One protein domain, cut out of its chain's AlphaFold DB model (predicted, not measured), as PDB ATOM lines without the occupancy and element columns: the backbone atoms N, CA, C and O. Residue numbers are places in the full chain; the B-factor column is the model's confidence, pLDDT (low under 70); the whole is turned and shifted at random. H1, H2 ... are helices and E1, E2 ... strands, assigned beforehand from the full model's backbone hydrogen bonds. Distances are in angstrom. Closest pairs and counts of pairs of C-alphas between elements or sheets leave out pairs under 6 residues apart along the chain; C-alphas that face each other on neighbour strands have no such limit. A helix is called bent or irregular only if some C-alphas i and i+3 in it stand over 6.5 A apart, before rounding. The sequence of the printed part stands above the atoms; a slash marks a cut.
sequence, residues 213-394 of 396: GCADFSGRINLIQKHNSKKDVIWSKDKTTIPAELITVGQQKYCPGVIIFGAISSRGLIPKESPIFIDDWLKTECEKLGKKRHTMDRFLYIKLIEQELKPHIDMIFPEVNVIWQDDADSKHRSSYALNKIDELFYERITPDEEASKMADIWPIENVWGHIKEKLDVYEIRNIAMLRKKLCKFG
ATOM      1  N   GLY A 213      21.202  39.297 -25.891       30.28
ATOM      2  CA  GLY A 213      21.493  38.666 -24.607       30.28
ATOM      3  C   GLY A 213      21.163  37.182 -24.723       30.28
ATOM      4  O   GLY A 213      20.011  36.796 -24.559       30.28
ATOM      5  N   CYS A 214      22.155  36.352 -25.047       35.03
ATOM      6  CA  CYS A 214      22.013  34.897 -24.999       35.03
ATOM      7  C   CYS A 214      22.380  34.459 -23.585       35.03
ATOM      8  O   CYS A 214      23.566  34.382 -23.252       35.03
ATOM      9  N   ALA A 215      21.380  34.251 -22.734       37.75
ATOM     10  CA  ALA A 215      21.580  33.656 -21.425       37.75
ATOM     11  C   ALA A 215      21.133  32.209 -21.524       37.75
ATOM     12  O   ALA A 215      19.934  31.947 -21.571       37.75
ATOM     13  N   ASP A 216      22.082  31.274 -21.546       37.38
ATOM     14  CA  ASP A 216      21.710  29.879 -21.366       37.38
ATOM     15  C   ASP A 216      22.134  29.317 -20.017       37.38
ATOM     16  O   ASP A 216      23.096  29.725 -19.351       37.38
ATOM     17  N   PHE A 217      21.286  28.389 -19.607       43.84
ATOM     18  CA  PHE A 217      21.092  27.844 -18.298       43.84
ATOM     19  C   PHE A 217      22.240  26.927 -17.900       43.84
ATOM     20  O   PHE A 217      22.221  25.710 -17.996       43.84
ATOM     21  N   SER A 218      23.203  27.556 -17.264       44.38
ATOM     22  CA  SER A 218      24.003  26.977 -16.211       44.38
ATOM     23  C   SER A 218      24.911  25.787 -16.559       44.38
ATOM     24  O   SER A 218      24.549  24.615 -16.465       44.38
ATOM     25  N   GLY A 219      26.170  26.083 -16.879       41.00
ATOM     26  CA  GLY A 219      27.192  25.056 -17.043       41.00
ATOM     27  C   GLY A 219      27.653  24.527 -15.685       41.00
ATOM     28  O   GLY A 219      28.223  25.272 -14.885       41.00
ATOM     29  N   ARG A 220      27.471  23.226 -15.413       48.22
ATOM     30  CA  ARG A 220      28.167  22.583 -14.286       48.22
ATOM     31  C   ARG A 220      29.620  22.336 -14.673       48.22
ATOM     32  O   ARG A 220      29.918  21.451 -15.477       48.22
ATOM     33  N   ILE A 221      30.529  23.082 -14.060       49.97
ATOM     34  CA  ILE A 221      31.968  22.882 -14.215       49.97
ATOM     35  C   ILE A 221      32.445  21.999 -13.067       49.97
ATOM     36  O   ILE A 221      32.425  22.395 -11.902       49.97
ATOM     37  N   ASN A 222      32.829  20.771 -13.402       53.12
ATOM     38  CA  ASN A 222      33.361  19.812 -12.440       53.12
ATOM     39  C   ASN A 222      34.842  20.097 -12.168       53.12
ATOM     40  O   ASN A 222      35.547  20.615 -13.033       53.12
ATOM     41  N   LEU A 223      35.329  19.729 -10.982       51.59
ATOM     42  CA  LEU A 223      36.768  19.651 -10.743       51.59
ATOM     43  C   LEU A 223      37.391  18.661 -11.741       51.59
ATOM     44  O   LEU A 223      36.890  17.556 -11.947       51.59
ATOM     45  N   ILE A 224      38.484  19.052 -12.383       50.47
ATOM     46  CA  ILE A 224      39.206  18.167 -13.295       50.47
ATOM     47  C   ILE A 224      40.110  17.295 -12.429       50.47
ATOM     48  O   ILE A 224      41.255  17.652 -12.182       50.47
ATOM     49  N   GLN A 225      39.564  16.200 -11.887       43.12
ATOM     50  CA  GLN A 225      40.311  15.012 -11.452       43.12
ATOM     51  C   GLN A 225      39.356  13.869 -11.063       43.12
ATOM     52  O   GLN A 225      38.410  14.056 -10.300       43.12
ATOM     53  N   LYS A 226      39.628  12.670 -11.595       42.34
ATOM     54  CA  LYS A 226      38.989  11.398 -11.230       42.34
ATOM     55  C   LYS A 226      39.995  10.538 -10.463       42.34
ATOM     56  O   LYS A 226      41.036  10.203 -11.013       42.34
ATOM     57  N   HIS A 227      39.634  10.067  -9.281       41.09
ATOM     58  CA  HIS A 227      40.073   8.768  -8.781       41.09
ATOM     59  C   HIS A 227      38.840   7.920  -8.431       41.09
ATOM     60  O   HIS A 227      37.756   8.445  -8.174       41.09
ATOM     61  N   ASN A 228      38.995   6.596  -8.452       37.88
ATOM     62  CA  ASN A 228      37.916   5.640  -8.178       37.88
ATOM     63  C   ASN A 228      37.638   5.498  -6.669       37.88
ATOM     64  O   ASN A 228      38.505   5.776  -5.841       37.88
ATOM     65  N   SER A 229      36.430   5.058  -6.297       39.12
ATOM     66  CA  SER A 229      36.048   4.751  -4.910       39.12
ATOM     67  C   SER A 229      36.254   3.275  -4.555       39.12
ATOM     68  O   SER A 229      36.078   2.396  -5.395       39.12
ATOM     69  N   LYS A 230      36.469   2.974  -3.262       36.22
ATOM     70  CA  LYS A 230      36.492   1.596  -2.715       36.22
ATOM     71  C   LYS A 230      35.187   0.799  -2.921       36.22
ATOM     72  O   LYS A 230      35.147  -0.384  -2.598       36.22
ATOM     73  N   LYS A 231      34.101   1.443  -3.367       37.19
ATOM     74  CA  LYS A 231      32.778   0.827  -3.578       37.19
ATOM     75  C   LYS A 231      32.399   0.705  -5.055       37.19
ATOM     76  O   LYS A 231      31.321   0.184  -5.344       37.19
ATOM     77  N   ASP A 232      33.245   1.167  -5.971       40.12
ATOM     78  CA  ASP A 232      33.010   0.979  -7.397       40.12
ATOM     79  C   ASP A 232      33.376  -0.455  -7.773       40.12
ATOM     80  O   ASP A 232      34.485  -0.933  -7.528       40.12
ATOM     81  N   VAL A 233      32.402  -1.177  -8.323       43.12
ATOM     82  CA  VAL A 233      32.596  -2.556  -8.761       43.12
ATOM     83  C   VAL A 233      33.380  -2.511 -10.066       43.12
ATOM     84  O   VAL A 233      32.806  -2.322 -11.137       43.12
ATOM     85  N   ILE A 234      34.698  -2.687  -9.984       44.66
ATOM     86  CA  ILE A 234      35.482  -3.120 -11.141       44.66
ATOM     87  C   ILE A 234      34.982  -4.527 -11.461       44.66
ATOM     88  O   ILE A 234      35.216  -5.463 -10.695       44.66
ATOM     89  N   TRP A 235      34.234  -4.671 -12.554       40.81
ATOM     90  CA  TRP A 235      33.821  -5.985 -13.032       40.81
ATOM     91  C   TRP A 235      35.076  -6.743 -13.475       40.81
ATOM     92  O   TRP A 235      35.603  -6.523 -14.562       40.81
ATOM     93  N   SER A 236      35.575  -7.610 -12.599       47.28
ATOM     94  CA  SER A 236      36.588  -8.613 -12.908       47.28
ATOM     95  C   SER A 236      36.022  -9.987 -12.579       47.28
ATOM     96  O   SER A 236      35.269 -10.153 -11.619       47.28
ATOM     97  N   LYS A 237      36.395 -10.979 -13.385       44.31
ATOM     98  CA  LYS A 237      35.995 -12.375 -13.197       44.31
ATOM     99  C   LYS A 237      36.572 -12.970 -11.899       44.31
ATOM    100  O   LYS A 237      36.006 -13.930 -11.388       44.31
ATOM    101  N   ASP A 238      37.651 -12.385 -11.363       50.62
ATOM    102  CA  ASP A 238      38.312 -12.792 -10.115       50.62
ATOM    103  C   ASP A 238      38.947 -11.583  -9.388       50.62
ATOM    104  O   ASP A 238      39.684 -10.797  -9.987       50.62
ATOM    105  N   LYS A 239      38.703 -11.439  -8.077       51.28
ATOM    106  CA  LYS A 239      39.256 -10.362  -7.230       51.28
ATOM    107  C   LYS A 239      40.785 -10.385  -7.124       51.28
ATOM    108  O   LYS A 239      41.367  -9.340  -6.854       51.28
ATOM    109  N   THR A 240      41.429 -11.532  -7.340       58.81
ATOM    110  CA  THR A 240      42.900 -11.681  -7.272       58.81
ATOM    111  C   THR A 240      43.639 -11.004  -8.431       58.81
ATOM    112  O   THR A 240      44.842 -10.785  -8.350       58.81
ATOM    113  N   THR A 241      42.917 -10.635  -9.493       60.97
ATOM    114  CA  THR A 241      43.483 -10.022 -10.705       60.97
ATOM    115  C   THR A 241      43.441  -8.494 -10.705       60.97
ATOM    116  O   THR A 241      43.953  -7.876 -11.635       60.97
ATOM    117  N   ILE A 242      42.832  -7.867  -9.691       56.06
ATOM    118  CA  ILE A 242      42.736  -6.406  -9.603       56.06
ATOM    119  C   ILE A 242      44.059  -5.864  -9.030       56.06
ATOM    120  O   ILE A 242      44.404  -6.213  -7.899       56.06
ATOM    121  N   PRO A 243      44.797  -5.003  -9.759       64.00
ATOM    122  CA  PRO A 243      46.008  -4.359  -9.251       64.00
ATOM    123  C   PRO A 243      45.774  -3.672  -7.898       64.00
ATOM    124  O   PRO A 243      44.802  -2.928  -7.740       64.00
ATOM    125  N   ALA A 244      46.674  -3.882  -6.929       58.94
ATOM    126  CA  ALA A 244      46.535  -3.374  -5.555       58.94
ATOM    127  C   ALA A 244      46.333  -1.846  -5.489       58.94
ATOM    128  O   ALA A 244      45.595  -1.340  -4.645       58.94
ATOM    129  N   GLU A 245      46.920  -1.133  -6.448       56.41
ATOM    130  CA  GLU A 245      46.852   0.318  -6.639       56.41
ATOM    131  C   GLU A 245      45.417   0.828  -6.859       56.41
ATOM    132  O   GLU A 245      45.065   1.925  -6.423       56.41
ATOM    133  N   LEU A 246      44.557   0.017  -7.488       50.16
ATOM    134  CA  LEU A 246      43.152   0.344  -7.761       50.16
ATOM    135  C   LEU A 246      42.225   0.052  -6.570       50.16
ATOM    136  O   LEU A 246      41.087   0.511  -6.555       50.16
ATOM    137  N   ILE A 247      42.702  -0.703  -5.574       52.41
ATOM    138  CA  ILE A 247      41.941  -1.107  -4.379       52.41
ATOM    139  C   ILE A 247      42.118  -0.083  -3.243       52.41
ATOM    140  O   ILE A 247      41.218   0.126  -2.423       52.41
ATOM    141  N   THR A 248      43.283   0.565  -3.166       43.91
ATOM    142  CA  THR A 248      43.681   1.402  -2.022       43.91
ATOM    143  C   THR A 248      43.275   2.871  -2.121       43.91
ATOM    144  O   THR A 248      43.230   3.545  -1.090       43.91
ATOM    145  N   VAL A 249      42.931   3.375  -3.309       43.00
ATOM    146  CA  VAL A 249      42.569   4.788  -3.515       43.00
ATOM    147  C   VAL A 249      41.054   4.959  -3.375       43.00
ATOM    148  O   VAL A 249      40.280   4.240  -3.995       43.00
ATOM    149  N   GLY A 250      40.612   5.874  -2.511       37.97
ATOM    150  CA  GLY A 250      39.193   6.199  -2.346       37.97
ATOM    151  C   GLY A 250      38.866   7.581  -2.901       37.97
ATOM    152  O   GLY A 250      39.473   8.555  -2.466       37.97
ATOM    153  N   GLN A 251      37.880   7.689  -3.793       47.19
ATOM    154  CA  GLN A 251      37.304   8.967  -4.229       47.19
ATOM    155  C   GLN A 251      35.797   8.918  -4.540       47.19
ATOM    156  O   GLN A 251      35.179   7.870  -4.490       47.19
ATOM    157  N   GLN A 252      35.167  10.084  -4.714       38.75
ATOM    158  CA  GLN A 252      33.715  10.308  -4.664       38.75
ATOM    159  C   GLN A 252      32.979   9.974  -5.977       38.75
ATOM    160  O   GLN A 252      33.385  10.389  -7.055       38.75
ATOM    161  N   LYS A 253      31.805   9.330  -5.853       34.81
ATOM    162  CA  LYS A 253      30.877   8.928  -6.939       34.81
ATOM    163  C   LYS A 253      30.352  10.090  -7.806       34.81
ATOM    164  O   LYS A 253      29.800   9.865  -8.879       34.81
ATOM    165  N   TYR A 254      30.521  11.326  -7.343       41.25
ATOM    166  CA  TYR A 254      30.192  12.547  -8.064       41.25
ATOM    167  C   TYR A 254      31.350  13.514  -7.903       41.25
ATOM    168  O   TYR A 254      31.731  13.828  -6.774       41.25
ATOM    169  N   CYS A 255      31.888  14.005  -9.015       51.56
ATOM    170  CA  CYS A 255      32.866  15.072  -8.943       51.56
ATOM    171  C   CYS A 255      32.181  16.334  -8.384       51.56
ATOM    172  O   CYS A 255      31.147  16.757  -8.929       51.56
ATOM    173  N   PRO A 256      32.704  16.943  -7.303       60.09
ATOM    174  CA  PRO A 256      32.255  18.260  -6.885       60.09
ATOM    175  C   PRO A 256      32.450  19.229  -8.052       60.09
ATOM    176  O   PRO A 256      33.422  19.133  -8.805       60.09
ATOM    177  N   GLY A 257      31.502  20.134  -8.227       68.62
ATOM    178  CA  GLY A 257      31.522  21.122  -9.293       68.62
ATOM    179  C   GLY A 257      30.753  22.352  -8.864       68.62
ATOM    180  O   GLY A 257      30.151  22.355  -7.790       68.62
ATOM    181  N   VAL A 258      30.804  23.379  -9.697       74.12
ATOM    182  CA  VAL A 258      30.048  24.607  -9.484       74.12
ATOM    183  C   VAL A 258      29.141  24.825 -10.678       74.12
ATOM    184  O   VAL A 258      29.576  24.683 -11.824       74.12
ATOM    185  N   ILE A 259      27.884  25.141 -10.405       77.62
ATOM    186  CA  ILE A 259      26.927  25.595 -11.400       77.62
ATOM    187  C   ILE A 259      27.092  27.109 -11.531       77.62
ATOM    188  O   ILE A 259      26.879  27.857 -10.573       77.62
ATOM    189  N   ILE A 260      27.512  27.555 -12.711       79.00
ATOM    190  CA  ILE A 260      27.653  28.977 -13.042       79.00
ATOM    191  C   ILE A 260      26.572  29.402 -14.016       79.00
ATOM    192  O   ILE A 260      26.203  28.599 -14.849       79.00
ATOM    193  N   PHE A 261      26.112  30.642 -13.962       80.06
ATOM    194  CA  PHE A 261      25.165  31.238 -14.894       80.06
ATOM    195  C   PHE A 261      25.709  32.561 -15.410       80.06
ATOM    196  O   PHE A 261      26.420  33.286 -14.712       80.06
ATOM    197  N   GLY A 262      25.367  32.864 -16.647       78.69
ATOM    198  CA  GLY A 262      25.712  34.109 -17.291       78.69
ATOM    199  C   GLY A 262      25.058  34.166 -18.655       78.69
ATOM    200  O   GLY A 262      24.495  33.186 -19.140       78.69
ATOM    201  N   ALA A 263      25.163  35.331 -19.261       78.12
ATOM    202  CA  ALA A 263      24.824  35.547 -20.642       78.12
ATOM    203  C   ALA A 263      26.063  35.966 -21.419       78.12
ATOM    204  O   ALA A 263      27.051  36.456 -20.865       78.12
ATOM    205  N   ILE A 264      25.995  35.790 -22.725       71.69
ATOM    206  CA  ILE A 264      26.914  36.415 -23.657       71.69
ATOM    207  C   ILE A 264      26.140  37.401 -24.509       71.69
ATOM    208  O   ILE A 264      24.994  37.167 -24.900       71.69
ATOM    209  N   SER A 265      26.796  38.514 -24.793       66.62
ATOM    210  CA  SER A 265      26.291  39.511 -25.705       66.62
ATOM    211  C   SER A 265      27.348  39.988 -26.676       66.62
ATOM    212  O   SER A 265      28.551  39.778 -26.514       66.62
ATOM    213  N   SER A 266      26.833  40.749 -27.625       57.09
ATOM    214  CA  SER A 266      27.389  41.971 -28.187       57.09
ATOM    215  C   SER A 266      28.705  42.486 -27.624       57.09
ATOM    216  O   SER A 266      29.692  42.607 -28.349       57.09
ATOM    217  N   ARG A 267      28.688  42.805 -26.332       58.84
ATOM    218  CA  ARG A 267      29.736  43.540 -25.619       58.84
ATOM    219  C   ARG A 267      30.502  42.632 -24.651       58.84
ATOM    220  O   ARG A 267      31.107  43.114 -23.694       58.84
ATOM    221  N   GLY A 268      30.454  41.321 -24.893       65.25
ATOM    222  CA  GLY A 268      31.118  40.296 -24.099       65.25
ATOM    223  C   GLY A 268      30.197  39.611 -23.091       65.25
ATOM    224  O   GLY A 268      28.970  39.583 -23.243       65.25
ATOM    225  N   LEU A 269      30.818  39.011 -22.074       72.75
ATOM    226  CA  LEU A 269      30.122  38.285 -21.017       72.75
ATOM    227  C   LEU A 269      29.307  39.205 -20.114       72.75
ATOM    228  O   LEU A 269      29.687  40.340 -19.823       72.75
ATOM    229  N   ILE A 270      28.210  38.653 -19.613       75.62
ATOM    230  CA  ILE A 270      27.306  39.290 -18.672       75.62
ATOM    231  C   ILE A 270      27.060  38.298 -17.527       75.62
ATOM    232  O   ILE A 270      26.421  37.270 -17.743       75.62
ATOM    233  N   PRO A 271      27.549  38.561 -16.308       74.50
ATOM    234  CA  PRO A 271      28.321  39.737 -15.896       74.50
ATOM    235  C   PRO A 271      29.768  39.717 -16.424       74.50
ATOM    236  O   PRO A 271      30.361  38.654 -16.605       74.50
ATOM    237  N   LYS A 272      30.360  40.902 -16.631       71.69
ATOM    238  CA  LYS A 272      31.712  41.049 -17.207       71.69
ATOM    239  C   LYS A 272      32.829  40.560 -16.278       71.69
ATOM    240  O   LYS A 272      33.827  40.016 -16.739       71.69
ATOM    241  N   GLU A 273      32.673  40.774 -14.973       74.62
ATOM    242  CA  GLU A 273      33.732  40.505 -13.991       74.62
ATOM    243  C   GLU A 273      33.732  39.065 -13.476       74.62
ATOM    244  O   GLU A 273      34.789  38.484 -13.229       74.62
ATOM    245  N   SER A 274      32.552  38.469 -13.307       78.00
ATOM    246  CA  SER A 274      32.429  37.100 -12.819       78.00
ATOM    247  C   SER A 274      31.090  36.486 -13.198       78.00
ATOM    248  O   SER A 274      30.078  37.186 -13.137       78.00
ATOM    249  N   PRO A 275      31.043  35.176 -13.491       79.69
ATOM    250  CA  PRO A 275      29.773  34.491 -13.653       79.69
ATOM    251  C   PRO A 275      29.004  34.437 -12.326       79.69
ATOM    252  O   PRO A 275      29.592  34.434 -11.241       79.69
ATOM    253  N   ILE A 276      27.684  34.323 -12.418       82.88
ATOM    254  CA  ILE A 276      26.801  34.147 -11.266       82.88
ATOM    255  C   ILE A 276      26.921  32.699 -10.788       82.88
ATOM    256  O   ILE A 276      26.685  31.760 -11.543       82.88
ATOM    257  N   PHE A 277      27.280  32.483  -9.527       85.31
ATOM    258  CA  PHE A 277      27.378  31.136  -8.963       85.31
ATOM    259  C   PHE A 277      26.010  30.663  -8.458       85.31
ATOM    260  O   PHE A 277      25.616  30.950  -7.325       85.31
ATOM    261  N   ILE A 278      25.294  29.917  -9.301       82.25
ATOM    262  CA  ILE A 278      23.912  29.488  -9.051       82.25
ATOM    263  C   ILE A 278      23.780  28.671  -7.780       82.25
ATOM    264  O   ILE A 278      22.787  28.831  -7.087       82.25
ATOM    265  N   ASP A 279      24.751  27.827  -7.437       80.44
ATOM    266  CA  ASP A 279      24.636  26.978  -6.246       80.44
ATOM    267  C   ASP A 279      24.436  27.797  -4.959       80.44
ATOM    268  O   ASP A 279      23.602  27.448  -4.121       80.44
ATOM    269  N   ASP A 280      25.167  28.908  -4.819       83.62
ATOM    270  CA  ASP A 280      25.103  29.760  -3.628       83.62
ATOM    271  C   ASP A 280      23.852  30.636  -3.655       83.62
ATOM    272  O   ASP A 280      23.155  30.777  -2.643       83.62
ATOM    273  N   TRP A 281      23.551  31.192  -4.831       88.31
ATOM    274  CA  TRP A 281      22.376  32.026  -5.046       88.31
ATOM    275  C   TRP A 281      21.092  31.226  -4.803       88.31
ATOM    276  O   TRP A 281      20.249  31.604  -3.994       88.31
ATOM    277  N   LEU A 282      20.984  30.047  -5.417       87.19
ATOM    278  CA  LEU A 282      19.822  29.170  -5.325       87.19
ATOM    279  C   LEU A 282      19.624  28.642  -3.908       87.19
ATOM    280  O   LEU A 282      18.483  28.552  -3.457       87.19
ATOM    281  N   LYS A 283      20.711  28.311  -3.202       87.25
ATOM    282  CA  LYS A 283      20.660  27.960  -1.779       87.25
ATOM    283  C   LYS A 283      20.058  29.106  -0.967       87.25
ATOM    284  O   LYS A 283      19.056  28.900  -0.290       87.25
ATOM    285  N   THR A 284      20.625  30.303  -1.099       90.00
ATOM    286  CA  THR A 284      20.182  31.501  -0.371       90.00
ATOM    287  C   THR A 284      18.706  31.805  -0.635       90.00
ATOM    288  O   THR A 284      17.933  32.036   0.296       90.00
ATOM    289  N   GLU A 285      18.278  31.757  -1.895       91.00
ATOM    290  CA  GLU A 285      16.898  32.065  -2.269       91.00
ATOM    291  C   GLU A 285      15.909  30.967  -1.870       91.00
ATOM    292  O   GLU A 285      14.792  31.260  -1.441       91.00
ATOM    293  N   CYS A 286      16.307  29.697  -1.935       88.38
ATOM    294  CA  CYS A 286      15.470  28.602  -1.451       88.38
ATOM    295  C   CYS A 286      15.300  28.643   0.073       88.38
ATOM    296  O   CYS A 286      14.187  28.421   0.552       88.38
ATOM    297  N   GLU A 287      16.355  28.968   0.823       90.69
ATOM    298  CA  GLU A 287      16.310  29.118   2.283       90.69
ATOM    299  C   GLU A 287      15.374  30.263   2.701       90.69
ATOM    300  O   GLU A 287      14.518  30.062   3.564       90.69
ATOM    301  N   LYS A 288      15.439  31.420   2.021       90.75
ATOM    302  CA  LYS A 288      14.499  32.544   2.227       90.75
ATOM    303  C   LYS A 288      13.039  32.148   1.997       90.75
ATOM    304  O   LYS A 288      12.148  32.654   2.671       90.75
ATOM    305  N   LEU A 289      12.792  31.242   1.052       87.56
ATOM    306  CA  LEU A 289      11.458  30.729   0.723       87.56
ATOM    307  C   LEU A 289      11.044  29.511   1.570       87.56
ATOM    308  O   LEU A 289       9.991  28.926   1.317       87.56
ATOM    309  N   GLY A 290      11.862  29.083   2.537       88.06
ATOM    310  CA  GLY A 290      11.595  27.903   3.365       88.06
ATOM    311  C   GLY A 290      11.590  26.577   2.589       88.06
ATOM    312  O   GLY A 290      11.014  25.584   3.043       88.06
ATOM    313  N   LYS A 291      12.206  26.530   1.402       84.75
ATOM    314  CA  LYS A 291      12.256  25.330   0.559       84.75
ATOM    315  C   LYS A 291      13.302  24.346   1.080       84.75
ATOM    316  O   LYS A 291      14.477  24.666   1.197       84.75
ATOM    317  N   LYS A 292      12.890  23.090   1.287       78.25
ATOM    318  CA  LYS A 292      13.787  21.987   1.698       78.25
ATOM    319  C   LYS A 292      14.734  21.499   0.592       78.25
ATOM    320  O   LYS A 292      15.684  20.780   0.881       78.25
ATOM    321  N   ARG A 293      14.437  21.805  -0.675       78.94
ATOM    322  CA  ARG A 293      15.246  21.417  -1.840       78.94
ATOM    323  C   ARG A 293      15.696  22.669  -2.583       78.94
ATOM    324  O   ARG A 293      14.869  23.531  -2.867       78.94
ATOM    325  N   HIS A 294      16.982  22.731  -2.918       84.06
ATOM    326  CA  HIS A 294      17.572  23.837  -3.675       84.06
ATOM    327  C   HIS A 294      17.422  23.560  -5.171       84.06
ATOM    328  O   HIS A 294      18.336  23.058  -5.820       84.06
ATOM    329  N   THR A 295      16.222  23.792  -5.700       82.88
ATOM    330  CA  THR A 295      15.887  23.537  -7.107       82.88
ATOM    331  C   THR A 295      15.344  24.794  -7.760       82.88
ATOM    332  O   THR A 295      14.483  25.463  -7.183       82.88
ATOM    333  N   MET A 296      15.811  25.076  -8.976       85.38
ATOM    334  CA  MET A 296      15.303  26.172  -9.790       85.38
ATOM    335  C   MET A 296      13.865  25.878 -10.231       85.38
ATOM    336  O   MET A 296      13.589  24.812 -10.777       85.38
ATOM    337  N   ASP A 297      12.962  26.831 -10.018       89.75
ATOM    338  CA  ASP A 297      11.617  26.821 -10.590       89.75
ATOM    339  C   ASP A 297      11.393  28.076 -11.441       89.75
ATOM    340  O   ASP A 297      12.260  28.941 -11.528       89.75
ATOM    341  N   ARG A 298      10.220  28.185 -12.074       89.19
ATOM    342  CA  ARG A 298       9.882  29.330 -12.932       89.19
ATOM    343  C   ARG A 298       9.934  30.690 -12.221       89.19
ATOM    344  O   ARG A 298      10.196  31.693 -12.872       89.19
ATOM    345  N   PHE A 299       9.675  30.742 -10.912       91.88
ATOM    346  CA  PHE A 299       9.669  31.997 -10.157       91.88
ATOM    347  C   PHE A 299      11.093  32.424  -9.816       91.88
ATOM    348  O   PHE A 299      11.458  33.580 -10.002       91.88
ATOM    349  N   LEU A 300      11.912  31.471  -9.370       90.94
ATOM    350  CA  LEU A 300      13.335  31.684  -9.131       90.94
ATOM    351  C   LEU A 300      14.085  31.988 -10.430       90.94
ATOM    352  O   LEU A 300      14.993  32.806 -10.412       90.94
ATOM    353  N   TYR A 301      13.674  31.405 -11.556       89.38
ATOM    354  CA  TYR A 301      14.245  31.713 -12.864       89.38
ATOM    355  C   TYR A 301      14.063  33.189 -13.238       89.38
ATOM    356  O   TYR A 301      15.038  33.879 -13.520       89.38
ATOM    357  N   ILE A 302      12.831  33.700 -13.165       93.06
ATOM    358  CA  ILE A 302      12.569  35.117 -13.443       93.06
ATOM    359  C   ILE A 302      13.260  36.017 -12.426       93.06
ATOM    360  O   ILE A 302      13.854  37.015 -12.814       93.06
ATOM    361  N   LYS A 303      13.273  35.632 -11.144       93.19
ATOM    362  CA  LYS A 303      13.983  36.385 -10.108       93.19
ATOM    363  C   LYS A 303      15.483  36.495 -10.393       93.19
ATOM    364  O   LYS A 303      16.046  37.570 -10.232       93.19
ATOM    365  N   LEU A 304      16.118  35.406 -10.826       89.94
ATOM    366  CA  LEU A 304      17.525  35.389 -11.223       89.94
ATOM    367  C   LEU A 304      17.780  36.380 -12.366       89.94
ATOM    368  O   LEU A 304      18.730  37.154 -12.316       89.94
ATOM    369  N   ILE A 305      16.920  36.381 -13.383       89.62
ATOM    370  CA  ILE A 305      17.066  37.277 -14.532       89.62
ATOM    371  C   ILE A 305      16.855  38.727 -14.116       89.62
ATOM    372  O   ILE A 305      17.696  39.567 -14.406       89.62
ATOM    373  N   GLU A 306      15.766  39.023 -13.419       91.50
ATOM    374  CA  GLU A 306      15.386  40.380 -13.033       91.50
ATOM    375  C   GLU A 306      16.382  41.010 -12.049       91.50
ATOM    376  O   GLU A 306      16.702  42.189 -12.174       91.50
ATOM    377  N   GLN A 307      16.884  40.235 -11.082       91.12
ATOM    378  CA  GLN A 307      17.700  40.769  -9.986       91.12
ATOM    379  C   GLN A 307      19.198  40.636 -10.220       91.12
ATOM    380  O   GLN A 307      19.943  41.535  -9.845       91.12
ATOM    381  N   GLU A 308      19.645  39.538 -10.828       88.56
ATOM    382  CA  GLU A 308      21.076  39.302 -11.017       88.56
ATOM    383  C   GLU A 308      21.514  39.692 -12.424       88.56
ATOM    384  O   GLU A 308      22.532  40.353 -12.582       88.56
ATOM    385  N   LEU A 309      20.769  39.319 -13.468       86.56
ATOM    386  CA  LEU A 309      21.263  39.468 -14.839       86.56
ATOM    387  C   LEU A 309      20.905  40.818 -15.478       86.56
ATOM    388  O   LEU A 309      21.767  41.471 -16.067       86.56
ATOM    389  N   LYS A 310      19.647  41.251 -15.365       86.88
ATOM    390  CA  LYS A 310      19.107  42.459 -16.002       86.88
ATOM    391  C   LYS A 310      19.862  43.733 -15.611       86.88
ATOM    392  O   LYS A 310      20.178  44.487 -16.526       86.88
ATOM    393  N   PRO A 311      20.270  43.957 -14.345       90.50
ATOM    394  CA  PRO A 311      21.068  45.135 -14.002       90.50
ATOM    395  C   PRO A 311      22.412  45.182 -14.741       90.50
ATOM    396  O   PRO A 311      22.860  46.249 -15.158       90.50
ATOM    397  N   HIS A 312      23.048  44.025 -14.957       85.44
ATOM    398  CA  HIS A 312      24.274  43.951 -15.749       85.44
ATOM    399  C   HIS A 312      24.009  44.163 -17.239       85.44
ATOM    400  O   HIS A 312      24.814  44.815 -17.901       85.44
ATOM    401  N   ILE A 313      22.890  43.658 -17.762       82.62
ATOM    402  CA  ILE A 313      22.462  43.927 -19.141       82.62
ATOM    403  C   ILE A 313      22.225  45.426 -19.335       82.62
ATOM    404  O   ILE A 313      22.757  45.982 -20.285       82.62
ATOM    405  N   ASP A 314      21.519  46.093 -18.424       85.38
ATOM    406  CA  ASP A 314      21.193  47.523 -18.525       85.38
ATOM    407  C   ASP A 314      22.422  48.416 -18.388       85.38
ATOM    408  O   ASP A 314      22.556  49.410 -19.097       85.38
ATOM    409  N   MET A 315      23.373  48.028 -17.535       83.75
ATOM    410  CA  MET A 315      24.671  48.700 -17.457       83.75
ATOM    411  C   MET A 315      25.436  48.597 -18.782       83.75
ATOM    412  O   MET A 315      26.143  49.524 -19.175       83.75
ATOM    413  N   ILE A 316      25.305  47.464 -19.471       74.75
ATOM    414  CA  ILE A 316      25.974  47.221 -20.743       74.75
ATOM    415  C   ILE A 316      25.175  47.821 -21.911       74.75
ATOM    416  O   ILE A 316      25.808  48.246 -22.870       74.75
ATOM    417  N   PHE A 317      23.844  47.925 -21.851       79.06
ATOM    418  CA  PHE A 317      22.952  48.422 -22.914       79.06
ATOM    419  C   PHE A 317      21.883  49.396 -22.376       79.06
ATOM    420  O   PHE A 317      20.697  49.079 -22.409       79.06
ATOM    421  N   PRO A 318      22.258  50.610 -21.933       73.75
ATOM    422  CA  PRO A 318      21.322  51.528 -21.272       73.75
ATOM    423  C   PRO A 318      20.228  52.102 -22.191       73.75
ATOM    424  O   PRO A 318      19.200  52.559 -21.704       73.75
ATOM    425  N   GLU A 319      20.438  52.089 -23.511       65.69
ATOM    426  CA  GLU A 319      19.563  52.755 -24.492       65.69
ATOM    427  C   GLU A 319      19.154  51.845 -25.659       65.69
ATOM    428  O   GLU A 319      18.690  52.326 -26.692       65.69
ATOM    429  N   VAL A 320      19.369  50.528 -25.549       59.00
ATOM    430  CA  VAL A 320      19.164  49.621 -26.683       59.00
ATOM    431  C   VAL A 320      18.172  48.516 -26.358       59.00
ATOM    432  O   VAL A 320      18.224  47.891 -25.305       59.00
ATOM    433  N   ASN A 321      17.297  48.255 -27.322       76.50
ATOM    434  CA  ASN A 321      16.327  47.173 -27.312       76.50
ATOM    435  C   ASN A 321      17.025  45.808 -27.366       76.50
ATOM    436  O   ASN A 321      17.469  45.375 -28.428       76.50
ATOM    437  N   VAL A 322      17.141  45.147 -26.215       75.62
ATOM    438  CA  VAL A 322      17.795  43.839 -26.086       75.62
ATOM    439  C   VAL A 322      16.842  42.719 -26.506       75.62
ATOM    440  O   VAL A 322      15.700  42.682 -26.043       75.62
ATOM    441  N   ILE A 323      17.334  41.798 -27.339       78.00
ATOM    442  CA  ILE A 323      16.646  40.550 -27.686       78.00
ATOM    443  C   ILE A 323      17.109  39.437 -26.746       78.00
ATOM    444  O   ILE A 323      18.313  39.197 -26.600       78.00
ATOM    445  N   TRP A 324      16.148  38.747 -26.136       84.50
ATOM    446  CA  TRP A 324      16.373  37.623 -25.233       84.50
ATOM    447  C   TRP A 324      16.352  36.273 -25.957       84.50
ATOM    448  O   TRP A 324      15.465  36.005 -26.772       84.50
ATOM    449  N   GLN A 325      17.294  35.400 -25.604       80.62
ATOM    450  CA  GLN A 325      17.349  34.010 -26.059       80.62
ATOM    451  C   GLN A 325      17.728  33.096 -24.884       80.62
ATOM    452  O   GLN A 325      18.700  33.383 -24.183       80.62
ATOM    453  N   ASP A 326      16.974  32.008 -24.699       78.50
ATOM    454  CA  ASP A 326      17.191  30.962 -23.686       78.50
ATOM    455  C   ASP A 326      16.766  29.575 -24.210       78.50
ATOM    456  O   ASP A 326      16.127  29.470 -25.252       78.50
ATOM    457  N   ASP A 327      17.099  28.480 -23.516       72.19
ATOM    458  CA  ASP A 327      16.681  27.143 -23.954       72.19
ATOM    459  C   ASP A 327      15.170  26.861 -23.822       72.19
ATOM    460  O   ASP A 327      14.413  27.520 -23.097       72.19
ATOM    461  N   ALA A 328      14.736  25.777 -24.469       76.00
ATOM    462  CA  ALA A 328      13.361  25.287 -24.453       76.00
ATOM    463  C   ALA A 328      12.937  24.545 -23.160       76.00
ATOM    464  O   ALA A 328      11.991  23.750 -23.204       76.00
ATOM    465  N   ASP A 329      13.593  24.751 -22.011       79.56
ATOM    466  CA  ASP A 329      13.163  24.129 -20.755       79.56
ATOM    467  C   ASP A 329      11.736  24.566 -20.380       79.56
ATOM    468  O   ASP A 329      11.367  25.743 -20.394       79.56
ATOM    469  N   SER A 330      10.932  23.586 -19.971       82.75
ATOM    470  CA  SER A 330       9.573  23.747 -19.450       82.75
ATOM    471  C   SER A 330       9.379  24.907 -18.461       82.75
ATOM    472  O   SER A 330       8.316  25.532 -18.453       82.75
ATOM    473  N   LYS A 331      10.382  25.225 -17.629       86.81
ATOM    474  CA  LYS A 331      10.304  26.325 -16.654       86.81
ATOM    475  C   LYS A 331      10.391  27.702 -17.320       86.81
ATOM    476  O   LYS A 331       9.643  28.601 -16.927       86.81
ATOM    477  N   HIS A 332      11.218  27.833 -18.358       83.56
ATOM    478  CA  HIS A 332      11.352  29.044 -19.176       83.56
ATOM    479  C   HIS A 332      10.110  29.240 -20.048       83.56
ATOM    480  O   HIS A 332       9.644  30.354 -20.244       83.56
ATOM    481  N   ARG A 333       9.507  28.129 -20.486       86.50
ATOM    482  CA  ARG A 333       8.312  28.100 -21.340       86.50
ATOM    483  C   ARG A 333       6.984  28.185 -20.579       86.50
ATOM    484  O   ARG A 333       5.918  28.050 -21.175       86.50
ATOM    485  N   SER A 334       7.011  28.427 -19.269       90.56
ATOM    486  CA  SER A 334       5.786  28.662 -18.497       90.56
ATOM    487  C   SER A 334       5.176  30.026 -18.834       90.56
ATOM    488  O   SER A 334       5.911  30.998 -18.958       90.56
ATOM    489  N   SER A 335       3.844  30.146 -18.904       89.62
ATOM    490  CA  SER A 335       3.175  31.423 -19.239       89.62
ATOM    491  C   SER A 335       3.622  32.590 -18.352       89.62
ATOM    492  O   SER A 335       3.732  33.715 -18.817       89.62
ATOM    493  N   TYR A 336       3.927  32.308 -17.081       92.12
ATOM    494  CA  TYR A 336       4.492  33.293 -16.163       92.12
ATOM    495  C   TYR A 336       5.862  33.804 -16.625       92.12
ATOM    496  O   TYR A 336       6.085  35.009 -16.647       92.12
ATOM    497  N   ALA A 337       6.765  32.891 -16.992       88.94
ATOM    498  CA  ALA A 337       8.100  33.253 -17.438       88.94
ATOM    499  C   ALA A 337       8.062  33.995 -18.778       88.94
ATOM    500  O   ALA A 337       8.703  35.031 -18.898       88.94
ATOM    501  N   LEU A 338       7.250  33.538 -19.738       89.50
ATOM    502  CA  LEU A 338       7.114  34.200 -21.040       89.50
ATOM    503  C   LEU A 338       6.659  35.654 -20.890       89.50
ATOM    504  O   LEU A 338       7.355  36.553 -21.347       89.50
ATOM    505  N   ASN A 339       5.566  35.882 -20.156       91.38
ATOM    506  CA  ASN A 339       5.042  37.231 -19.938       91.38
ATOM    507  C   ASN A 339       6.073  38.135 -19.251       91.38
ATOM    508  O   ASN A 339       6.212  39.297 -19.606       91.38
ATOM    509  N   LYS A 340       6.817  37.600 -18.274       93.25
ATOM    510  CA  LYS A 340       7.838  38.373 -17.560       93.25
ATOM    511  C   LYS A 340       9.039  38.715 -18.430       93.25
ATOM    512  O   LYS A 340       9.576  39.804 -18.297       93.25
ATOM    513  N   ILE A 341       9.462  37.821 -19.315       88.44
ATOM    514  CA  ILE A 341      10.559  38.115 -20.241       88.44
ATOM    515  C   ILE A 341      10.129  39.152 -21.281       88.44
ATOM    516  O   ILE A 341      10.897  40.071 -21.545       88.44
ATOM    517  N   ASP A 342       8.898  39.070 -21.785       88.12
ATOM    518  CA  ASP A 342       8.350  40.065 -22.716       88.12
ATOM    519  C   ASP A 342       8.173  41.453 -22.050       88.12
ATOM    520  O   ASP A 342       8.202  42.476 -22.725       88.12
ATOM    521  N   GLU A 343       8.023  41.515 -20.717       91.31
ATOM    522  CA  GLU A 343       8.068  42.769 -19.942       91.31
ATOM    523  C   GLU A 343       9.500  43.302 -19.746       91.31
ATOM    524  O   GLU A 343       9.708  44.514 -19.668       91.31
ATOM    525  N   LEU A 344      10.486  42.410 -19.606       86.25
ATOM    526  CA  LEU A 344      11.870  42.766 -19.275       86.25
ATOM    527  C   LEU A 344      12.713  43.127 -20.503       86.25
ATOM    528  O   LEU A 344      13.673  43.890 -20.372       86.25
ATOM    529  N   PHE A 345      12.394  42.572 -21.668       85.75
ATOM    530  CA  PHE A 345      13.186  42.694 -22.890       85.75
ATOM    531  C   PHE A 345      12.325  43.169 -24.056       85.75
ATOM    532  O   PHE A 345      11.107  43.039 -24.040       85.75
ATOM    533  N   TYR A 346      12.965  43.738 -25.076       81.69
ATOM    534  CA  TYR A 346      12.244  44.284 -26.226       81.69
ATOM    535  C   TYR A 346      11.586  43.189 -27.065       81.69
ATOM    536  O   TYR A 346      10.459  43.337 -27.532       81.69
ATOM    537  N   GLU A 347      12.314  42.097 -27.266       79.94
ATOM    538  CA  GLU A 347      11.853  40.944 -28.020       79.94
ATOM    539  C   GLU A 347      12.505  39.688 -27.447       79.94
ATOM    540  O   GLU A 347      13.582  39.730 -26.845       79.94
ATOM    541  N   ARG A 348      11.855  38.550 -27.651       82.06
ATOM    542  CA  ARG A 348      12.382  37.235 -27.319       82.06
ATOM    543  C   ARG A 348      12.294  36.349 -28.545       82.06
ATOM    544  O   ARG A 348      11.273  36.347 -29.231       82.06
ATOM    545  N   ILE A 349      13.330  35.551 -28.781       74.38
ATOM    546  CA  ILE A 349      13.287  34.557 -29.852       74.38
ATOM    547  C   ILE A 349      12.179  33.557 -29.550       74.38
ATOM    548  O   ILE A 349      12.087  32.992 -28.456       74.38
ATOM    549  N   THR A 350      11.287  33.371 -30.518       69.44
ATOM    550  CA  THR A 350      10.131  32.513 -30.291       69.44
ATOM    551  C   THR A 350      10.564  31.045 -30.225       69.44
ATOM    552  O   THR A 350      11.476  30.639 -30.947       69.44
ATOM    553  N   PRO A 351       9.907  30.204 -29.405       63.19
ATOM    554  CA  PRO A 351      10.287  28.795 -29.280       63.19
ATOM    555  C   PRO A 351      10.259  28.021 -30.608       63.19
ATOM    556  O   PRO A 351      11.012  27.069 -30.773       63.19
ATOM    557  N   ASP A 352       9.419  28.439 -31.562       65.56
ATOM    558  CA  ASP A 352       9.327  27.834 -32.898       65.56
ATOM    559  C   ASP A 352      10.527  28.178 -33.803       65.56
ATOM    560  O   ASP A 352      10.763  27.523 -34.825       65.56
ATOM    561  N   GLU A 353      11.284  29.217 -33.449       62.38
ATOM    562  CA  GLU A 353      12.506  29.640 -34.133       62.38
ATOM    563  C   GLU A 353      13.770  29.028 -33.526       62.38
ATOM    564  O   GLU A 353      14.821  29.036 -34.176       62.38
ATOM    565  N   GLU A 354      13.672  28.470 -32.320       62.22
ATOM    566  CA  GLU A 354      14.766  27.806 -31.627       62.22
ATOM    567  C   GLU A 354      14.779  26.311 -31.941       62.22
ATOM    568  O   GLU A 354      13.783  25.598 -31.812       62.22
ATOM    569  N   ALA A 355      15.938  25.792 -32.340       57.19
ATOM    570  CA  ALA A 355      16.065  24.361 -32.534       57.19
ATOM    571  C   ALA A 355      16.214  23.664 -31.173       57.19
ATOM    572  O   ALA A 355      17.230  23.787 -30.488       57.19
ATOM    573  N   SER A 356      15.186  22.915 -30.768       56.03
ATOM    574  CA  SER A 356      15.216  22.160 -29.515       56.03
ATOM    575  C   SER A 356      16.387  21.169 -29.496       56.03
ATOM    576  O   SER A 356      16.560  20.417 -30.458       56.03
ATOM    577  N   LYS A 357      17.121  21.101 -28.376       54.34
ATOM    578  CA  LYS A 357      18.238  20.160 -28.143       54.34
ATOM    579  C   LYS A 357      19.442  20.330 -29.086       54.34
ATOM    580  O   LYS A 357      20.199  19.379 -29.264       54.34
ATOM    581  N   MET A 358      19.631  21.516 -29.661       54.34
ATOM    582  CA  MET A 358      20.798  21.854 -30.481       54.34
ATOM    583  C   MET A 358      21.726  22.802 -29.715       54.34
ATOM    584  O   MET A 358      21.750  24.004 -29.947       54.34
ATOM    585  N   ALA A 359      22.477  22.253 -28.760       53.78
ATOM    586  CA  ALA A 359      23.474  23.014 -27.999       53.78
ATOM    587  C   ALA A 359      24.561  23.631 -28.914       53.78
ATOM    588  O   ALA A 359      25.153  24.654 -28.598       53.78
ATOM    589  N   ASP A 360      24.792  23.043 -30.088       51.31
ATOM    590  CA  ASP A 360      25.763  23.470 -31.099       51.31
ATOM    591  C   ASP A 360      25.439  24.815 -31.768       51.31
ATOM    592  O   ASP A 360      26.343  25.470 -32.288       51.31
ATOM    593  N   ILE A 361      24.177  25.255 -31.742       56.41
ATOM    594  CA  ILE A 361      23.775  26.560 -32.291       56.41
ATOM    595  C   ILE A 361      23.725  27.670 -31.235       56.41
ATOM    596  O   ILE A 361      23.464  28.821 -31.587       56.41
ATOM    597  N   TRP A 362      23.962  27.357 -29.958       63.06
ATOM    598  CA  TRP A 362      23.908  28.327 -28.866       63.06
ATOM    599  C   TRP A 362      25.297  28.930 -28.625       63.06
ATOM    600  O   TRP A 362      26.208  28.221 -28.195       63.06
ATOM    601  N   PRO A 363      25.505  30.241 -28.872       62.12
ATOM    602  CA  PRO A 363      26.830  30.860 -28.774       62.12
ATOM    603  C   PRO A 363      27.503  30.671 -27.410       62.12
ATOM    604  O   PRO A 363      28.725  30.560 -27.323       62.12
ATOM    605  N   ILE A 364      26.703  30.609 -26.348       64.94
ATOM    606  CA  ILE A 364      27.157  30.409 -24.973       64.94
ATOM    607  C   ILE A 364      27.776  29.017 -24.735       64.94
ATOM    608  O   ILE A 364      28.681  28.888 -23.915       64.94
ATOM    609  N   GLU A 365      27.417  27.990 -25.508       64.56
ATOM    610  CA  GLU A 365      28.044  26.665 -25.403       64.56
ATOM    611  C   GLU A 365      29.503  26.683 -25.882       64.56
ATOM    612  O   GLU A 365      30.368  26.040 -25.280       64.56
ATOM    613  N   ASN A 366      29.828  27.515 -26.881       65.88
ATOM    614  CA  ASN A 366      31.219  27.762 -27.288       65.88
ATOM    615  C   ASN A 366      32.015  28.459 -26.175       65.88
ATOM    616  O   ASN A 366      33.188  28.148 -25.954       65.88
ATOM    617  N   VAL A 367      31.374  29.366 -25.429       68.62
ATOM    618  CA  VAL A 367      31.979  30.014 -24.254       68.62
ATOM    619  C   VAL A 367      32.292  28.973 -23.183       68.62
ATOM    620  O   VAL A 367      33.404  28.954 -22.652       68.62
ATOM    621  N   TRP A 368      31.355  28.066 -22.894       67.81
ATOM    622  CA  TRP A 368      31.583  26.979 -21.941       67.81
ATOM    623  C   TRP A 368      32.694  26.034 -22.395       67.81
ATOM    624  O   TRP A 368      33.506  25.620 -21.564       67.81
ATOM    625  N   GLY A 369      32.768  25.725 -23.691       65.56
ATOM    626  CA  GLY A 369      33.868  24.969 -24.293       65.56
ATOM    627  C   GLY A 369      35.224  25.633 -24.048       65.56
ATOM    628  O   GLY A 369      36.122  25.006 -23.485       65.56
ATOM    629  N   HIS A 370      35.349  26.924 -24.362       68.62
ATOM    630  CA  HIS A 370      36.589  27.675 -24.147       68.62
ATOM    631  C   HIS A 370      36.968  27.828 -22.674       68.62
ATOM    632  O   HIS A 370      38.150  27.771 -22.332       68.62
ATOM    633  N   ILE A 371      35.995  28.017 -21.781       72.38
ATOM    634  CA  ILE A 371      36.265  28.071 -20.340       72.38
ATOM    635  C   ILE A 371      36.808  26.722 -19.856       72.38
ATOM    636  O   ILE A 371      37.774  26.711 -19.098       72.38
ATOM    637  N   LYS A 372      36.240  25.595 -20.309       70.94
ATOM    638  CA  LYS A 372      36.737  24.249 -19.967       70.94
ATOM    639  C   LYS A 372      38.161  24.029 -20.474       70.94
ATOM    640  O   LYS A 372      39.024  23.692 -19.674       70.94
ATOM    641  N   GLU A 373      38.431  24.336 -21.739       71.88
ATOM    642  CA  GLU A 373      39.775  24.227 -22.327       71.88
ATOM    643  C   GLU A 373      40.807  25.078 -21.561       71.88
ATOM    644  O   GLU A 373      41.898  24.616 -21.224       71.88
ATOM    645  N   LYS A 374      40.442  26.315 -21.197       74.75
ATOM    646  CA  LYS A 374      41.292  27.180 -20.368       74.75
ATOM    647  C   LYS A 374      41.467  26.658 -18.945       74.75
ATOM    648  O   LYS A 374      42.464  26.998 -18.319       74.75
ATOM    649  N   LEU A 375      40.519  25.904 -18.398       71.81
ATOM    650  CA  LEU A 375      40.638  25.292 -17.073       71.81
ATOM    651  C   LEU A 375      41.506  24.029 -17.102       71.81
ATOM    652  O   LEU A 375      42.215  23.797 -16.124       71.81
ATOM    653  N   ASP A 376      41.505  23.275 -18.205       71.50
ATOM    654  CA  ASP A 376      42.233  22.004 -18.365       71.50
ATOM    655  C   ASP A 376      43.753  22.141 -18.209       71.50
ATOM    656  O   ASP A 376      44.420  21.205 -17.766       71.50
ATOM    657  N   VAL A 377      44.319  23.322 -18.477       76.12
ATOM    658  CA  VAL A 377      45.756  23.585 -18.259       76.12
ATOM    659  C   VAL A 377      46.122  23.805 -16.786       76.12
ATOM    660  O   VAL A 377      47.305  23.877 -16.448       76.12
ATOM    661  N   TYR A 378      45.138  23.957 -15.895       73.06
ATOM    662  CA  TYR A 378      45.367  24.214 -14.476       73.06
ATOM    663  C   TYR A 378      45.064  22.984 -13.628       73.06
ATOM    664  O   TYR A 378      44.016  22.356 -13.733       73.06
ATOM    665  N   GLU A 379      45.940  22.713 -12.666       76.06
ATOM    666  CA  GLU A 379      45.675  21.704 -11.646       76.06
ATOM    667  C   GLU A 379      44.717  22.269 -10.577       76.06
ATOM    668  O   GLU A 379      45.119  22.951  -9.626       76.06
ATOM    669  N   ILE A 380      43.415  22.038 -10.751       74.56
ATOM    670  CA  ILE A 380      42.372  22.576  -9.869       74.56
ATOM    671  C   ILE A 380      42.036  21.565  -8.775       74.56
ATOM    672  O   ILE A 380      41.295  20.610  -8.985       74.56
ATOM    673  N   ARG A 381      42.544  21.820  -7.568       72.00
ATOM    674  CA  ARG A 381      42.465  20.867  -6.448       72.00
ATOM    675  C   ARG A 381      41.227  21.014  -5.558       72.00
ATOM    676  O   ARG A 381      40.954  20.133  -4.750       72.00
ATOM    677  N   ASN A 382      40.496  22.129  -5.640       77.94
ATOM    678  CA  ASN A 382      39.291  22.364  -4.835       77.94
ATOM    679  C   ASN A 382      38.364  23.436  -5.443       77.94
ATOM    680  O   ASN A 382      38.752  24.186  -6.339       77.94
ATOM    681  N   ILE A 383      37.135  23.526  -4.916       77.06
ATOM    682  CA  ILE A 383      36.087  24.454  -5.381       77.06
ATOM    683  C   ILE A 383      36.506  25.926  -5.242       77.06
ATOM    684  O   ILE A 383      36.205  26.730  -6.121       77.06
ATOM    685  N   ALA A 384      37.222  26.300  -4.179       82.12
ATOM    686  CA  ALA A 384      37.661  27.684  -3.985       82.12
ATOM    687  C   ALA A 384      38.671  28.112  -5.065       82.12
ATOM    688  O   ALA A 384      38.585  29.216  -5.605       82.12
ATOM    689  N   MET A 385      39.592  27.216  -5.436       79.12
ATOM    690  CA  MET A 385      40.511  27.418  -6.558       79.12
ATOM    691  C   MET A 385      39.763  27.503  -7.888       79.12
ATOM    692  O   MET A 385      40.066  28.394  -8.680       79.12
ATOM    693  N   LEU A 386      38.771  26.631  -8.109       79.69
ATOM    694  CA  LEU A 386      37.928  26.655  -9.306       79.69
ATOM    695  C   LEU A 386      37.218  28.008  -9.454       79.69
ATOM    696  O   LEU A 386      37.341  28.657 -10.489       79.69
ATOM    697  N   ARG A 387      36.560  28.486  -8.394       83.69
ATOM    698  CA  ARG A 387      35.872  29.789  -8.369       83.69
ATOM    699  C   ARG A 387      36.827  30.946  -8.628       83.69
ATOM    700  O   ARG A 387      36.566  31.773  -9.493       83.69
ATOM    701  N   LYS A 388      37.980  30.964  -7.953       84.38
ATOM    702  CA  LYS A 388      39.009  31.995  -8.160       84.38
ATOM    703  C   LYS A 388      39.511  32.026  -9.605       84.38
ATOM    704  O   LYS A 388      39.821  33.098 -10.116       84.38
ATOM    705  N   LYS A 389      39.623  30.864 -10.254       82.69
ATOM    706  CA  LYS A 389      40.012  30.770 -11.665       82.69
ATOM    707  C   LYS A 389      38.902  31.266 -12.583       82.69
ATOM    708  O   LYS A 389      39.194  32.096 -13.431       82.69
ATOM    709  N   LEU A 390      37.657  30.862 -12.348       77.38
ATOM    710  CA  LEU A 390      36.489  31.343 -13.092       77.38
ATOM    711  C   LEU A 390      36.333  32.870 -13.028       77.38
ATOM    712  O   LEU A 390      36.123  33.484 -14.064       77.38
ATOM    713  N   CYS A 391      36.542  33.497 -11.865       77.94
ATOM    714  CA  CYS A 391      36.556  34.963 -11.748       77.94
ATOM    715  C   CYS A 391      37.760  35.612 -12.457       77.94
ATOM    716  O   CYS A 391      37.659  36.714 -12.977       77.94
ATOM    717  N   LYS A 392      38.924  34.947 -12.489       70.25
ATOM    718  CA  LYS A 392      40.108  35.449 -13.212       70.25
ATOM    719  C   LYS A 392      39.982  35.342 -14.726       70.25
ATOM    720  O   LYS A 392      40.649  36.090 -15.428       70.25
ATOM    721  N   PHE A 393      39.164  34.416 -15.212       64.69
ATOM    722  CA  PHE A 393      38.791  34.349 -16.614       64.69
ATOM    723  C   PHE A 393      37.701  35.352 -16.963       64.69
ATOM    724  O   PHE A 393      37.019  35.089 -17.938       64.69
ATOM    725  N   GLY A 394      37.521  36.460 -16.226       54.62
ATOM    726  CA  GLY A 394      36.806  37.622 -16.757       54.62
ATOM    727  C   GLY A 394      37.354  37.881 -18.155       54.62
ATOM    728  O   GLY A 394      38.513  38.278 -18.290       54.62
TER     729      GLY A 394
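AT A GLANCE: This is residues 213 to 394 of the 396 residues of the protein "Hypothetical protein" of Rotaria sp. Silwood2 (UniProt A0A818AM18). A narrow twisted sheet, with two long strands E1 and E2 and short E3 and E4 at its edges, has helices on both faces: H3 crosses one face with H4 side by side with it, and H5 packs on the other. The stretch between E1 and E2, which includes the short H1, forms a long arm leading away from this body, and residues 235 to 241 stick out. The 182 printed residues have six named helices and four named strands, in the order E1 H1 E2 E3 H2 H3 E4 H4 H5 H6; the class is mixed. The sheet runs E3 E2 E1 E4 and is mixed. The whole is loose, with a radius of gyration of the C-alphas of 20.0 A, and elongated, spanning 69 by 35 by 33 A; the arm makes the length.

HOW THE PARTS SIT: E1, residues 213 to 222, bends by 54 degrees at residue 217 and is antiparallel to E2, residues 257 to 265, with N 221 and O 258 2.9 A apart. H1, residues 244 to 248, is not on the sheet. E2 and E3, residues 268 to 270, form a hairpin, with N 263 and O 270 2.8 A apart. H2, residues 278 to 288, only grazes the sheet, with residues 278 to 280. H3, residues 298 to 316, runs across the strands at a height over the sheet of 9.9 A; it is only just irregular, C-alphas 308 and 311 being 6.6 A apart. E4, residues 323 to 325, is parallel to E1, with N 213 and O 323 3.0 A apart. E3, H2 H3 and E4 make a split strand-helix-strand unit, two strands of one sheet that are not neighbours, with helices between them along the chain and E2 and E1 between them in the sheet; its crossover is right-handed. H4, residues 335 to 344, touches H3 at a shallow tilt of 13 degrees, the same way; their closest C-alphas, of Arg 298 and Ala 337, are 6.2 A apart. H5, residues 363 to 376, is on the opposite face from H3, at a height over the sheet of 7.4 A, three layers in all. H6, residues 383 to 392, is close to H5 but not clearly touching, and only grazes the sheet. Every O i to N i+4 pair is within hydrogen-bond range in H1, H2, H4, H5 and H6; in H3, 12 of 15 are.

IN THESE COORDINATES: E1 begins at C-alpha 213, (21.493, 38.666, -24.607), and is 25.4 A long; E2 is 25.2 A, H3 25.3 A and H5 20.6 A. H6 ends at C-alpha 392, (40.108, 35.449, -13.212).

THE WHOLE: The C-alphas farthest apart, of Thr 240 and Glu 319, are 70.7 A apart. The printed part has no cut. The links E1 to H1 and H4 to H5 are long. Mean pLDDT of the printed part is 70.2; residues 213 to 257 and 350 to 370 are among those under 70.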